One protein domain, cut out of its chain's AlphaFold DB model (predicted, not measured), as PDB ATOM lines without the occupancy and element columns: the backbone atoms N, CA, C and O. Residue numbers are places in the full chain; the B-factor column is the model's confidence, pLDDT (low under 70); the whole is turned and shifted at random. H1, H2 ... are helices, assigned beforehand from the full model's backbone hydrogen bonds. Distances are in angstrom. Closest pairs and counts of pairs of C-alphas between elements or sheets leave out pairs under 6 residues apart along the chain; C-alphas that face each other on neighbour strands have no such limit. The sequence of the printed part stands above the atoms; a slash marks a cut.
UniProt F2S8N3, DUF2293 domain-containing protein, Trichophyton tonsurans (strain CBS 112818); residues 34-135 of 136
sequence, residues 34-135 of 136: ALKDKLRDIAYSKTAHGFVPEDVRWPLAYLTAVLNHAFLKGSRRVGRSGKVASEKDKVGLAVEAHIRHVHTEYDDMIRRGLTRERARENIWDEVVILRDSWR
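Overview. This is residues 34 to 135 of the 136 residues of the protein "DUF2293 domain-containing protein" of Trichophyton tonsurans (strain CBS 112818) (UniProt F2S8N3). Picture H3 as a crossbar through the middle, with H1 at its first end, H2 packed across its residues 91 to 98 and crossing H1 steeply, and H4, H5 and H6 grouped towards its last end. H1 makes a corner with H3, while H6 folds back across H3's later part. The printed part has 102 residues with six named helices, H1 to H6 in chain order, and no named strand; its class is all helix. It is compact, with a radius of gyration of the C-alphas of 13.9 A and spans of 36 by 34 by 26 A.

Along the chain. Find C-alpha 34 at (19.258, -24.316, 23.450); from there H1 runs to residue 51, 26.1 A. Next come H2, residues 60 to 71, 16.5 A, and H3, residues 87 to 102, 22.2 A. H4 is residues 106 to 111, 8.7 A, and H5 residues 116 to 122, 10.0 A. H6, residues 124 to 134, ends 15.5 A on at C-alpha 134, (-5.331, -37.093, 43.255).

Arrangement. Start at the hub, H3: its residues 87 to 91 touch H1, about perpendicular at 73 degrees, closest at C-alphas 51 and 88, 5.2 A. Its residues 91 to 98 touch H2, with C-alphas 70 and 94 closest, 5.4 A. H6 touches H3 at C-alphas 99 and 127, the closest, 6.1 A. H1 and H2 touch at a steep tilt of 50 degrees, opposite ways, with C-alphas 45 and 67 closest, 5.0 A. H4 touches H5, closest at C-alphas 106 and 119, 5.8 A; H1 and H6 are apart. Every O i to N i+4 pair is within hydrogen-bond range in H2 to H6, and 12 of 14 in H1.

Size, cuts and confidence. Look to Glu 54 and Gly 113 for the farthest C-alphas, 38.7 A apart. The printed part has no cut; the link H2 to H3 is long. Confidence is low, under 70, at residues 53 to 61 and 81 to 82.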
ATOM      1  N   ALA A  34      20.156 -24.503  22.312       82.12
ATOM      2  CA  ALA A  34      19.258 -24.316  23.450       82.12
ATOM      3  C   ALA A  34      17.769 -24.334  23.056       82.12
ATOM      4  O   ALA A  34      16.950 -24.923  23.756       82.12
ATOM      5  N   LEU A  35      17.415 -23.735  21.913       82.44
ATOM      6  CA  LEU A  35      16.042 -23.743  21.413       82.44
ATOM      7  C   LEU A  35      15.653 -25.132  20.884       82.44
ATOM      8  O   LEU A  35      14.557 -25.600  21.181       82.44
ATOM      9  N   LYS A  36      16.571 -25.836  20.200       84.06
ATOM     10  CA  LYS A  36      16.382 -27.246  19.802       84.06
ATOM     11  C   LYS A  36      16.130 -28.143  21.027       84.06
ATOM     12  O   LYS A  36      15.187 -28.932  21.028       84.06
ATOM     13  N   ASP A  37      16.930 -27.986  22.086       83.88
ATOM     14  CA  ASP A  37      16.774 -28.728  23.345       83.88
ATOM     15  C   ASP A  37      15.409 -28.453  24.000       83.88
ATOM     16  O   ASP A  37      14.710 -29.405  24.351       83.88
ATOM     17  N   LYS A  38      15.001 -27.179  24.087       80.94
ATOM     18  CA  LYS A  38      13.719 -26.764  24.680       80.94
ATOM     19  C   LYS A  38      12.511 -27.292  23.906       80.94
ATOM     20  O   LYS A  38      11.563 -27.778  24.514       80.94
ATOM     21  N   LEU A  39      12.534 -27.223  22.573       83.12
ATOM     22  CA  LEU A  39      11.458 -27.770  21.738       83.12
ATOM     23  C   LEU A  39      11.326 -29.284  21.916       83.12
ATOM     24  O   LEU A  39      10.214 -29.801  22.001       83.12
ATOM     25  N   ARG A  40      12.459 -29.985  22.024       82.50
ATOM     26  CA  ARG A  40      12.479 -31.422  22.295       82.50
ATOM     27  C   ARG A  40      11.923 -31.753  23.684       82.50
ATOM     28  O   ARG A  40      11.213 -32.742  23.812       82.50
ATOM     29  N   ASP A  41      12.210 -30.939  24.699       83.44
ATOM     30  CA  ASP A  41      11.636 -31.112  26.041       83.44
ATOM     31  C   ASP A  41      10.114 -30.937  26.032       83.44
ATOM     32  O   ASP A  41       9.404 -31.801  26.527       83.44
ATOM     33  N   ILE A  42       9.607 -29.886  25.379       79.81
ATOM     34  CA  ILE A  42       8.160 -29.649  25.240       79.81
ATOM     35  C   ILE A  42       7.477 -30.808  24.505       79.81
ATOM     36  O   ILE A  42       6.404 -31.258  24.907       79.81
ATOM     37  N   ALA A  43       8.082 -31.302  23.420       82.00
ATOM     38  CA  ALA A  43       7.547 -32.444  22.682       82.00
ATOM     39  C   ALA A  43       7.470 -33.701  23.563       82.00
ATOM     40  O   ALA A  43       6.460 -34.399  23.549       82.00
ATOM     41  N   TYR A  44       8.500 -33.944  24.376       80.12
ATOM     42  CA  TYR A  44       8.531 -35.065  25.310       80.12
ATOM     43  C   TYR A  44       7.477 -34.935  26.421       80.12
ATOM     44  O   TYR A  44       6.775 -35.896  26.728       80.12
ATOM     45  N   SER A  45       7.284 -33.737  26.972       79.88
ATOM     46  CA  SER A  45       6.226 -33.472  27.953       79.88
ATOM     47  C   SER A  45       4.831 -33.747  27.394       79.88
ATOM     48  O   SER A  45       4.005 -34.325  28.093       79.88
ATOM     49  N   LYS A  46       4.580 -33.416  26.119       79.19
ATOM     50  CA  LYS A  46       3.321 -33.763  25.439       79.19
ATOM     51  C   LYS A  46       3.114 -35.270  25.338       79.19
ATOM     52  O   LYS A  46       2.016 -35.736  25.609       79.19
ATOM     53  N   THR A  47       4.150 -36.034  24.986       80.88
ATOM     54  CA  THR A  47       4.051 -37.504  24.963       80.88
ATOM     55  C   THR A  47       3.868 -38.087  26.361       80.88
ATOM     56  O   THR A  47       3.157 -39.073  26.517       80.88
ATOM     57  N   ALA A  48       4.436 -37.443  27.386       78.94
ATOM     58  CA  ALA A  48       4.345 -37.900  28.766       78.94
ATOM     59  C   ALA A  48       2.910 -37.908  29.316       78.94
ATOM     60  O   ALA A  48       2.603 -38.703  30.201       78.94
ATOM     61  N   HIS A  49       2.011 -37.090  28.751       73.81
ATOM     62  CA  HIS A  49       0.583 -37.144  29.073       73.81
ATOM     63  C   HIS A  49      -0.031 -38.527  28.818       73.81
ATOM     64  O   HIS A  49      -0.924 -38.924  29.557       73.81
ATOM     65  N   GLY A  50       0.451 -39.269  27.816       78.69
ATOM     66  CA  GLY A  50      -0.054 -40.606  27.495       78.69
ATOM     67  C   GLY A  50       0.348 -41.694  28.497       78.69
ATOM     68  O   GLY A  50      -0.177 -42.797  28.427       78.69
ATOM     69  N   PHE A  51       1.263 -41.399  29.428       78.69
ATOM     70  CA  PHE A  51       1.686 -42.332  30.482       78.69
ATOM     71  C   PHE A  51       1.074 -42.004  31.846       78.69
ATOM     72  O   PHE A  51       1.441 -42.614  32.854       78.69
ATOM     73  N   VAL A  52       0.165 -41.028  31.892       74.44
ATOM     74  CA  VAL A  52      -0.591 -40.711  33.100       74.44
ATOM     75  C   VAL A  52      -1.592 -41.843  33.334       74.44
ATOM     76  O   VAL A  52      -2.351 -42.161  32.420       74.44
ATOM     77  N   PRO A  53      -1.586 -42.480  34.517       68.69
ATOM     78  CA  PRO A  53      -2.529 -43.550  34.812       68.69
ATOM     79  C   PRO A  53      -3.979 -43.026  34.774       68.69
ATOM     80  O   PRO A  53      -4.241 -41.911  35.227       68.69
ATOM     81  N   GLU A  54      -4.914 -43.807  34.221       67.06
ATOM     82  CA  GLU A  54      -6.328 -43.410  34.049       67.06
ATOM     83  C   GLU A  54      -7.058 -43.162  35.379       67.06
ATOM     84  O   GLU A  54      -8.008 -42.380  35.443       67.06
ATOM     85  N   ASP A  55      -6.588 -43.800  36.449       63.62
ATOM     86  CA  ASP A  55      -7.067 -43.670  37.824       63.62
ATOM     87  C   ASP A  55      -6.718 -42.317  38.463       63.62
ATOM     88  O   ASP A  55      -7.310 -41.932  39.473       63.62
ATOM     89  N   VAL A  56      -5.807 -41.536  37.869       67.75
ATOM     90  CA  VAL A  56      -5.405 -40.251  38.446       67.75
ATOM     91  C   VAL A  56      -6.183 -39.100  37.823       67.75
ATOM     92  O   VAL A  56      -6.062 -38.790  36.635       67.75
ATOM     93  N   ARG A  57      -6.956 -38.393  38.648       68.69
ATOM     94  CA  ARG A  57      -7.839 -37.312  38.202       68.69
ATOM     95  C   ARG A  57      -7.193 -35.956  38.461       68.69
ATOM     96  O   ARG A  57      -7.492 -35.255  39.419       68.69
ATOM     97  N   TRP A  58      -6.289 -35.591  37.566       68.75
ATOM     98  CA  TRP A  58      -5.586 -34.314  37.609       68.75
ATOM     99  C   TRP A  58      -6.433 -33.221  36.981       68.75
ATOM    100  O   TRP A  58      -7.007 -33.444  35.910       68.75
ATOM    101  N   PRO A  59      -6.417 -31.988  37.507       67.50
ATOM    102  CA  PRO A  59      -6.810 -30.860  36.686       67.50
ATOM    103  C   PRO A  59      -5.783 -30.745  35.547       67.50
ATOM    104  O   PRO A  59      -4.601 -30.483  35.776       67.50
ATOM    105  N   LEU A  60      -6.227 -30.985  34.308       65.19
ATOM    106  CA  LEU A  60      -5.388 -31.070  33.098       65.19
ATOM    107  C   LEU A  60      -4.433 -29.874  32.921       65.19
ATOM    108  O   LEU A  60      -3.329 -30.022  32.385       65.19
ATOM    109  N   ALA A  61      -4.843 -28.698  33.404       67.50
ATOM    110  CA  ALA A  61      -4.026 -27.491  33.419       67.50
ATOM    111  C   ALA A  61      -2.754 -27.652  34.275       67.50
ATOM    112  O   ALA A  61      -1.663 -27.319  33.808       67.50
ATOM    113  N   TYR A  62      -2.865 -28.231  35.479       71.81
ATOM    114  CA  TYR A  62      -1.705 -28.513  36.326       71.81
ATOM    115  C   TYR A  62      -0.831 -29.587  35.700       71.81
ATOM    116  O   TYR A  62       0.369 -29.380  35.573       71.81
ATOM    117  N   LEU A  63      -1.414 -30.680  35.205       77.12
ATOM    118  CA  LEU A  63      -0.652 -31.769  34.590       77.12
ATOM    119  C   LEU A  63       0.242 -31.279  33.439       77.12
ATOM    120  O   LEU A  63       1.427 -31.599  33.386       77.12
ATOM    121  N   THR A  64      -0.296 -30.438  32.556       79.06
ATOM    122  CA  THR A  64       0.471 -29.877  31.434       79.06
ATOM    123  C   THR A  64       1.629 -29.009  31.927       79.06
ATOM    124  O   THR A  64       2.758 -29.138  31.447       79.06
ATOM    125  N   ALA A  65       1.378 -28.139  32.907       81.06
ATOM    126  CA  ALA A  65       2.415 -27.302  33.506       81.06
ATOM    127  C   ALA A  65       3.494 -28.146  34.208       81.06
ATOM    128  O   ALA A  65       4.691 -27.889  34.036       81.06
ATOM    129  N   VAL A  66       3.079 -29.192  34.927       83.38
ATOM    130  CA  VAL A  66       3.950 -30.147  35.618       83.38
ATOM    131  C   VAL A  66       4.861 -30.856  34.640       83.38
ATOM    132  O   VAL A  66       6.076 -30.787  34.799       83.38
ATOM    133  N   LEU A  67       4.310 -31.495  33.609       83.00
ATOM    134  CA  LEU A  67       5.100 -32.273  32.659       83.00
ATOM    135  C   LEU A  67       6.036 -31.365  31.853       83.00
ATOM    136  O   LEU A  67       7.205 -31.706  31.664       83.00
ATOM    137  N   ASN A  68       5.573 -30.184  31.430       82.69
ATOM    138  CA  ASN A  68       6.410 -29.208  30.723       82.69
ATOM    139  C   ASN A  68       7.610 -28.767  31.561       82.69
ATOM    140  O   ASN A  68       8.722 -28.660  31.046       82.69
ATOM    141  N   HIS A  69       7.399 -28.514  32.850       82.62
ATOM    142  CA  HIS A  69       8.460 -28.026  33.715       82.62
ATOM    143  C   HIS A  69       9.358 -29.155  34.240       82.62
ATOM    144  O   HIS A  69      10.578 -29.005  34.276       82.62
ATOM    145  N   ALA A  70       8.793 -30.307  34.603       83.88
ATOM    146  CA  ALA A  70       9.529 -31.429  35.177       83.88
ATOM    147  C   ALA A  70      10.509 -32.074  34.187       83.88
ATOM    148  O   ALA A  70      11.606 -32.474  34.585       83.88
ATOM    149  N   PHE A  71      10.146 -32.130  32.905       84.62
ATOM    150  CA  PHE A  71      10.988 -32.717  31.861       84.62
ATOM    151  C   PHE A  71      11.913 -31.729  31.159       84.62
ATOM    152  O   PHE A  71      12.824 -32.162  30.447       84.62
ATOM    153  N   LEU A  72      11.740 -30.425  31.398       84.75
ATOM    154  CA  LEU A  72      12.649 -29.406  30.889       84.75
ATOM    155  C   LEU A  72      14.064 -29.646  31.422       84.75
ATOM    156  O   LEU A  72      14.297 -29.761  32.628       84.75
ATOM    157  N   LYS A  73      15.039 -29.697  30.521       81.25
ATOM    158  CA  LYS A  73      16.446 -29.850  30.875       81.25
ATOM    159  C   LYS A  73      16.887 -28.701  31.784       81.25
ATOM    160  O   LYS A  73      16.695 -27.532  31.467       81.25
ATOM    161  N   GLY A  74      17.517 -29.048  32.907       73.81
ATOM    162  CA  GLY A  74      17.993 -28.064  33.883       73.81
ATOM    163  C   GLY A  74      16.912 -27.523  34.826       73.81
ATOM    164  O   GLY A  74      17.219 -26.667  35.649       73.81
ATOM    165  N   SER A  75      15.683 -28.052  34.792       76.44
ATOM    166  CA  SER A  75      14.618 -27.694  35.747       76.44
ATOM    167  C   SER A  75      14.908 -28.106  37.195       76.44
ATOM    168  O   SER A  75      14.156 -27.743  38.094       76.44
ATOM    169  N   ARG A  76      15.987 -28.871  37.426       75.19
ATOM    170  CA  ARG A  76      16.304 -29.578  38.683       75.19
ATOM    171  C   ARG A  76      15.256 -30.634  39.068       75.19
ATOM    172  O   ARG A  76      15.292 -31.154  40.178       75.19
ATOM    173  N   ARG A  77      14.363 -30.972  38.136       79.19
ATOM    174  CA  ARG A  77      13.350 -32.027  38.235       79.19
ATOM    175  C   ARG A  77      13.705 -33.166  37.265       79.19
ATOM    176  O   ARG A  77      14.744 -33.112  36.609       79.19
ATOM    177  N   VAL A  78      12.865 -34.201  37.220       80.50
ATOM    178  CA  VAL A  78      13.046 -35.518  36.562       80.50
ATOM    179  C   VAL A  78      13.918 -35.515  35.293       80.50
ATOM    180  O   VAL A  78      14.837 -36.329  35.173       80.50
ATOM    181  N   GLY A  79      13.665 -34.589  34.360       77.94
ATOM    182  CA  GLY A  79      14.373 -34.506  33.082       77.94
ATOM    183  C   GLY A  79      14.170 -35.743  32.191       77.94
ATOM    184  O   GLY A  79      13.432 -36.665  32.515       77.94
ATOM    185  N   ARG A  80      14.856 -35.791  31.043       72.62
ATOM    186  CA  ARG A  80      14.760 -36.903  30.064       72.62
ATOM    187  C   ARG A  80      15.685 -38.094  30.371       72.62
ATOM    188  O   ARG A  80      16.010 -38.866  29.475       72.62
ATOM    189  N   SER A  81      16.221 -38.177  31.587       67.25
ATOM    190  CA  SER A  81      17.255 -39.157  31.944       67.25
ATOM    191  C   SER A  81      16.730 -40.592  31.833       67.25
ATOM    192  O   SER A  81      15.631 -40.888  32.294       67.25
ATOM    193  N   GLY A  82      17.533 -41.496  31.265       63.97
ATOM    194  CA  GLY A  82      17.224 -42.930  31.165       63.97
ATOM    195  C   GLY A  82      17.447 -43.720  32.459       63.97
ATOM    196  O   GLY A  82      17.378 -44.939  32.439       63.97
ATOM    197  N   LYS A  83      17.749 -43.049  33.580       71.38
ATOM    198  CA  LYS A  83      17.969 -43.715  34.877       71.38
ATOM    199  C   LYS A  83      16.686 -44.268  35.509       71.38
ATOM    200  O   LYS A  83      16.776 -45.086  36.413       71.38
ATOM    201  N   VAL A  84      15.521 -43.793  35.075       75.00
ATOM    202  CA  VAL A  84      14.214 -44.258  35.557       75.00
ATOM    203  C   VAL A  84      13.674 -45.288  34.572       75.00
ATOM    204  O   VAL A  84      13.672 -45.028  33.368       75.00
ATOM    205  N   ALA A  85      13.238 -46.435  35.096       71.25
ATOM    206  CA  ALA A  85      12.929 -47.632  34.320       71.25
ATOM    207  C   ALA A  85      11.718 -47.473  33.386       71.25
ATOM    208  O   ALA A  85      11.741 -48.010  32.280       71.25
ATOM    209  N   SER A  86      10.687 -46.724  33.793       83.75
ATOM    210  CA  SER A  86       9.488 -46.524  32.975       83.75
ATOM    211  C   SER A  86       9.066 -45.059  32.856       83.75
ATOM    212  O   SER A  86       9.329 -44.223  33.722       83.75
ATOM    213  N   GLU A  87       8.369 -44.739  31.765       82.38
ATOM    214  CA  GLU A  87       7.762 -43.419  31.560       82.38
ATOM    215  C   GLU A  87       6.668 -43.125  32.597       82.38
ATOM    216  O   GLU A  87       6.536 -41.990  33.050       82.38
ATOM    217  N   LYS A  88       5.945 -44.160  33.045       81.31
ATOM    218  CA  LYS A  88       4.948 -44.061  34.119       81.31
ATOM    219  C   LYS A  88       5.591 -43.617  35.437       81.31
ATOM    220  O   LYS A  88       5.081 -42.714  36.097       81.31
ATOM    221  N   ASP A  89       6.751 -44.176  35.781       84.12
ATOM    222  CA  ASP A  89       7.498 -43.780  36.982       84.12
ATOM    223  C   ASP A  89       8.027 -42.351  36.864       84.12
ATOM    224  O   ASP A  89       7.986 -41.585  37.824       84.12
ATOM    225  N   LYS A  90       8.477 -41.945  35.670       85.50
ATOM    226  CA  LYS A  90       8.894 -40.559  35.416       85.50
ATOM    227  C   LYS A  90       7.749 -39.572  35.598       85.50
ATOM    228  O   LYS A  90       7.965 -38.508  36.180       85.50
ATOM    229  N   VAL A  91       6.554 -39.912  35.113       84.31
ATOM    230  CA  VAL A  91       5.343 -39.128  35.371       84.31
ATOM    231  C   VAL A  91       5.109 -39.052  36.875       84.31
ATOM    232  O   VAL A  91       5.008 -37.939  37.379       84.31
ATOM    233  N   GLY A  92       5.145 -40.185  37.590       84.88
ATOM    234  CA  GLY A  92       5.072 -40.277  39.058       84.88
ATOM    235  C   GLY A  92       6.025 -39.319  39.788       84.88
ATOM    236  O   GLY A  92       5.613 -38.515  40.622       84.88
ATOM    237  N   LEU A  93       7.298 -39.322  39.403       88.38
ATOM    238  CA  LEU A  93       8.312 -38.430  39.966       88.38
ATOM    239  C   LEU A  93       8.061 -36.956  39.621       88.38
ATOM    240  O   LEU A  93       8.389 -36.070  40.413       88.38
ATOM    241  N   ALA A  94       7.494 -36.667  38.446       87.56
ATOM    242  CA  ALA A  94       7.134 -35.307  38.057       87.56
ATOM    243  C   ALA A  94       6.004 -34.765  38.942       87.56
ATOM    244  O   ALA A  94       6.070 -33.603  39.351       87.56
ATOM    245  N   VAL A  95       5.031 -35.617  39.290       85.31
ATOM    246  CA  VAL A  95       3.972 -35.325  40.270       85.31
ATOM    247  C   VAL A  95       4.565 -34.936  41.606       85.31
ATOM    248  O   VAL A  95       4.329 -33.837  42.096       85.31
ATOM    249  N   GLU A  96       5.369 -35.827  42.178       89.00
ATOM    250  CA  GLU A  96       5.903 -35.656  43.524       89.00
ATOM    251  C   GLU A  96       6.815 -34.435  43.585       89.00
ATOM    252  O   GLU A  96       6.774 -33.669  44.546       89.00
ATOM    253  N   ALA A  97       7.594 -34.193  42.526       90.25
ATOM    254  CA  ALA A  97       8.374 -32.974  42.404       90.25
ATOM    255  C   ALA A  97       7.476 -31.729  42.350       90.25
ATOM    256  O   ALA A  97       7.819 -30.710  42.948       90.25
ATOM    257  N   HIS A  98       6.364 -31.748  41.614       88.50
ATOM    258  CA  HIS A  98       5.438 -30.614  41.598       88.50
ATOM    259  C   HIS A  98       4.864 -30.345  42.978       88.50
ATOM    260  O   HIS A  98       5.032 -29.233  43.469       88.50
ATOM    261  N   ILE A  99       4.292 -31.369  43.612       89.50
ATOM    262  CA  ILE A  99       3.700 -31.264  44.943       89.50
ATOM    263  C   ILE A  99       4.706 -30.678  45.925       89.50
ATOM    264  O   ILE A  99       4.454 -29.631  46.507       89.50
ATOM    265  N   ARG A 100       5.899 -31.264  45.996       91.81
ATOM    266  CA  ARG A 100       6.973 -30.796  46.873       91.81
ATOM    267  C   ARG A 100       7.322 -29.318  46.693       91.81
ATOM    268  O   ARG A 100       7.622 -28.643  47.656       91.81
ATOM    269  N   HIS A 101       7.365 -28.823  45.463       90.75
ATOM    270  CA  HIS A 101       7.835 -27.460  45.200       90.75
ATOM    271  C   HIS A 101       6.720 -26.408  45.154       90.75
ATOM    272  O   HIS A 101       7.019 -25.221  45.117       90.75
ATOM    273  N   VAL A 102       5.459 -26.825  45.033       89.62
ATOM    274  CA  VAL A 102       4.321 -25.911  44.819       89.62
ATOM    275  C   VAL A 102       3.337 -25.948  45.976       89.62
ATOM    276  O   VAL A 102       2.710 -24.937  46.269       89.62
ATOM    277  N   HIS A 103       3.201 -27.101  46.621       89.94
ATOM    278  CA  HIS A 103       2.186 -27.345  47.634       89.94
ATOM    279  C   HIS A 103       2.769 -27.575  49.028       89.94
ATOM    280  O   HIS A 103       1.989 -27.780  49.942       89.94
ATOM    281  N   THR A 104       4.096 -27.535  49.202       94.00
ATOM    282  CA  THR A 104       4.732 -27.698  50.517       94.00
ATOM    283  C   THR A 104       5.846 -26.674  50.739       94.00
ATOM    284  O   THR A 104       6.357 -26.056  49.803       94.00
ATOM    285  N   GLU A 105       6.285 -26.546  51.991       94.12
ATOM    286  CA  GLU A 105       7.353 -25.633  52.425       94.12
ATOM    287  C   GLU A 105       8.775 -26.109  52.044       94.12
ATOM    288  O   GLU A 105       9.769 -25.658  52.615       94.12
ATOM    289  N   TYR A 106       8.928 -27.044  51.100       95.69
ATOM    290  CA  TYR A 106      10.228 -27.644  50.763       95.69
ATOM    291  C   TYR A 106      11.302 -26.613  50.389       95.69
ATOM    292  O   TYR A 106      12.440 -26.681  50.865       95.69
ATOM    293  N   ASP A 107      10.950 -25.660  49.523       93.75
ATOM    294  CA  ASP A 107      11.889 -24.634  49.066       93.75
ATOM    295  C   ASP A 107      12.240 -23.653  50.196       93.75
ATOM    296  O   ASP A 107      13.378 -23.182  50.274       93.75
ATOM    297  N   ASP A 108      11.302 -23.401  51.111       95.81
ATOM    298  CA  ASP A 108      11.505 -22.621  52.332       95.81
ATOM    299  C   ASP A 108      12.458 -23.325  53.298       95.81
ATOM    300  O   ASP A 108      13.398 -22.700  53.795       95.81
ATOM    301  N   MET A 109      12.290 -24.632  53.516       96.12
ATOM    302  CA  MET A 109      13.189 -25.436  54.351       96.12
ATOM    303  C   MET A 109      14.627 -25.400  53.824       96.12
ATOM    304  O   MET A 109      15.559 -25.153  54.594       96.12
ATOM    305  N   ILE A 110      14.819 -25.572  52.513       95.94
ATOM    306  CA  ILE A 110      16.151 -25.477  51.896       95.94
ATOM    307  C   ILE A 110      16.728 -24.070  52.051       95.94
ATOM    308  O   ILE A 110      17.904 -23.928  52.384       95.94
ATOM    309  N   ARG A 111      15.921 -23.020  51.841       95.75
ATOM    310  CA  ARG A 111      16.360 -21.628  52.048       95.75
ATOM    311  C   ARG A 111      16.795 -21.356  53.487       95.75
ATOM    312  O   ARG A 111      17.717 -20.574  53.691       95.75
ATOM    313  N   ARG A 112      16.175 -22.016  54.465       96.06
ATOM    314  CA  ARG A 112      16.535 -21.941  55.894       96.06
ATOM    315  C   ARG A 112      17.749 -22.804  56.267       96.06
ATOM    316  O   ARG A 112      18.150 -22.801  57.424       96.06
ATOM    317  N   GLY A 113      18.343 -23.515  55.308       96.50
ATOM    318  CA  GLY A 113      19.576 -24.282  55.496       96.50
ATOM    319  C   GLY A 113      19.384 -25.775  55.761       96.50
ATOM    320  O   GLY A 113      20.371 -26.464  56.011       96.50
ATOM    321  N   LEU A 114      18.158 -26.313  55.680       96.88
ATOM    322  CA  LEU A 114      17.971 -27.765  55.738       96.88
ATOM    323  C   LEU A 114      18.571 -28.435  54.498       96.88
ATOM    324  O   LEU A 114      18.500 -27.925  53.374       96.88
ATOM    325  N   THR A 115      19.119 -29.634  54.695       96.25
ATOM    326  CA  THR A 115      19.550 -30.475  53.579       96.25
ATOM    327  C   THR A 115      18.346 -30.909  52.746       96.25
ATOM    328  O   THR A 115      17.208 -30.961  53.222       96.25
ATOM    329  N   ARG A 116      18.587 -31.254  51.477       92.88
ATOM    330  CA  ARG A 116      17.520 -31.707  50.574       92.88
ATOM    331  C   ARG A 116      16.870 -32.982  51.084       92.88
ATOM    332  O   ARG A 116      15.677 -33.164  50.874       92.88
ATOM    333  N   GLU A 117      17.658 -33.850  51.699       94.62
ATOM    334  CA  GLU A 117      17.251 -35.127  52.270       94.62
ATOM    335  C   GLU A 117      16.310 -34.888  53.454       94.62
ATOM    336  O   GLU A 117      15.167 -35.333  53.408       94.62
ATOM    337  N   ARG A 118      16.712 -34.058  54.430       95.44
ATOM    338  CA  ARG A 118      15.859 -33.714  55.581       95.44
ATOM    339  C   ARG A 118      14.589 -32.978  55.181       95.44
ATOM    340  O   ARG A 118      13.514 -33.296  55.669       95.44
ATOM    341  N   ALA A 119      14.695 -32.029  54.254       96.19
ATOM    342  CA  ALA A 119      13.522 -31.327  53.750       96.19
ATOM    343  C   ALA A 119      12.549 -32.278  53.032       96.19
ATOM    344  O   ALA A 119      11.350 -32.060  53.116       96.19
ATOM    345  N   ARG A 120      13.036 -33.332  52.350       94.81
ATOM    346  CA  ARG A 120      12.183 -34.364  51.729       94.81
ATOM    347  C   ARG A 120      11.505 -35.254  52.760       94.81
ATOM    348  O   ARG A 120      10.335 -35.549  52.572       94.81
ATOM    349  N   GLU A 121      12.232 -35.671  53.793       96.12
ATOM    350  CA  GLU A 121      11.685 -36.476  54.892       96.12
ATOM    351  C   GLU A 121      10.543 -35.732  55.595       96.12
ATOM    352  O   GLU A 121       9.463 -36.287  55.751       96.12
ATOM    353  N   ASN A 122      10.738 -34.447  55.915       96.19
ATOM    354  CA  ASN A 122       9.751 -33.640  56.642       96.19
ATOM    355  C   ASN A 122       8.415 -33.453  55.909       96.19
ATOM    356  O   ASN A 122       7.384 -33.295  56.551       96.19
ATOM    357  N   ILE A 123       8.438 -33.417  54.577       96.31
ATOM    358  CA  ILE A 123       7.253 -33.175  53.735       96.31
ATOM    359  C   ILE A 123       6.711 -34.462  53.110       96.31
ATOM    360  O   ILE A 123       5.780 -34.399  52.308       96.31
ATOM    361  N   TRP A 124       7.315 -35.621  53.394       94.75
ATOM    362  CA  TRP A 124       6.995 -36.859  52.685       94.75
ATOM    363  C   TRP A 124       5.534 -37.265  52.869       94.75
ATOM    364  O   TRP A 124       4.854 -37.527  51.878       94.75
ATOM    365  N   ASP A 125       5.038 -37.231  54.104       95.12
ATOM    366  CA  ASP A 125       3.657 -37.606  54.412       95.12
ATOM    367  C   ASP A 125       2.654 -36.672  53.724       95.12
ATOM    368  O   ASP A 125       1.697 -37.134  53.108       95.12
ATOM    369  N   GLU A 126       2.916 -35.364  53.730       94.12
ATOM    370  CA  GLU A 126       2.094 -34.368  53.034       94.12
ATOM    371  C   GLU A 126       2.078 -34.603  51.516       94.12
ATOM    372  O   GLU A 126       1.018 -34.572  50.883       94.12
ATOM    373  N   VAL A 127       3.241 -34.907  50.926       92.75
ATOM    374  CA  VAL A 127       3.342 -35.240  49.499       92.75
ATOM    375  C   VAL A 127       2.545 -36.493  49.171       92.75
ATOM    376  O   VAL A 127       1.835 -36.498  48.165       92.75
ATOM    377  N   VAL A 128       2.662 -37.546  49.982       91.56
ATOM    378  CA  VAL A 128       1.952 -38.813  49.773       91.56
ATOM    379  C   VAL A 128       0.446 -38.608  49.899       91.56
ATOM    380  O   VAL A 128      -0.274 -38.984  48.980       91.56
ATOM    381  N   ILE A 129      -0.023 -37.935  50.954       92.00
ATOM    382  CA  ILE A 129      -1.448 -37.637  51.165       92.00
ATOM    383  C   ILE A 129      -2.019 -36.858  49.980       92.00
ATOM    384  O   ILE A 129      -3.063 -37.224  49.438       92.00
ATOM    385  N   LEU A 130      -1.334 -35.801  49.535       89.38
ATOM    386  CA  LEU A 130      -1.827 -34.978  48.434       89.38
ATOM    387  C   LEU A 130      -1.775 -35.731  47.097       89.38
ATOM    388  O   LEU A 130      -2.738 -35.682  46.332       89.38
ATOM    389  N   ARG A 131      -0.701 -36.485  46.834       86.69
ATOM    390  CA  ARG A 131      -0.582 -37.346  45.646       86.69
ATOM    391  C   ARG A 131      -1.703 -38.379  45.603       86.69
ATOM    392  O   ARG A 131      -2.294 -38.586  44.544       86.69
ATOM    393  N   ASP A 132      -1.979 -39.021  46.729       86.56
ATOM    394  CA  ASP A 132      -2.983 -40.072  46.828       86.56
ATOM    395  C   ASP A 132      -4.393 -39.481  46.775       86.56
ATOM    396  O   ASP A 132      -5.253 -40.076  46.148       86.56
ATOM    397  N   SER A 133      -4.620 -38.253  47.259       84.94
ATOM    398  CA  SER A 133      -5.892 -37.542  47.046       84.94
ATOM    399  C   SER A 133      -6.200 -37.258  45.566       84.94
ATOM    400  O   SER A 133      -7.352 -37.021  45.200       84.94
ATOM    401  N   TRP A 134      -5.177 -37.265  44.704       80.19
ATOM    402  CA  TRP A 134      -5.331 -37.093  43.255       80.19
ATOM    403  C   TRP A 134      -5.536 -38.427  42.526       80.19
ATOM    404  O   TRP A 134      -6.014 -38.426  41.386       80.19
ATOM    405  N   ARG A 135      -5.195 -39.555  43.161       73.88
ATOM    406  CA  ARG A 135      -5.479 -40.916  42.684       73.88
ATOM    407  C   ARG A 135      -6.854 -41.328  43.207       73.88
ATOM    408  O   ARG A 135      -7.129 -41.183  44.390       73.88
TER     409      ARG A 135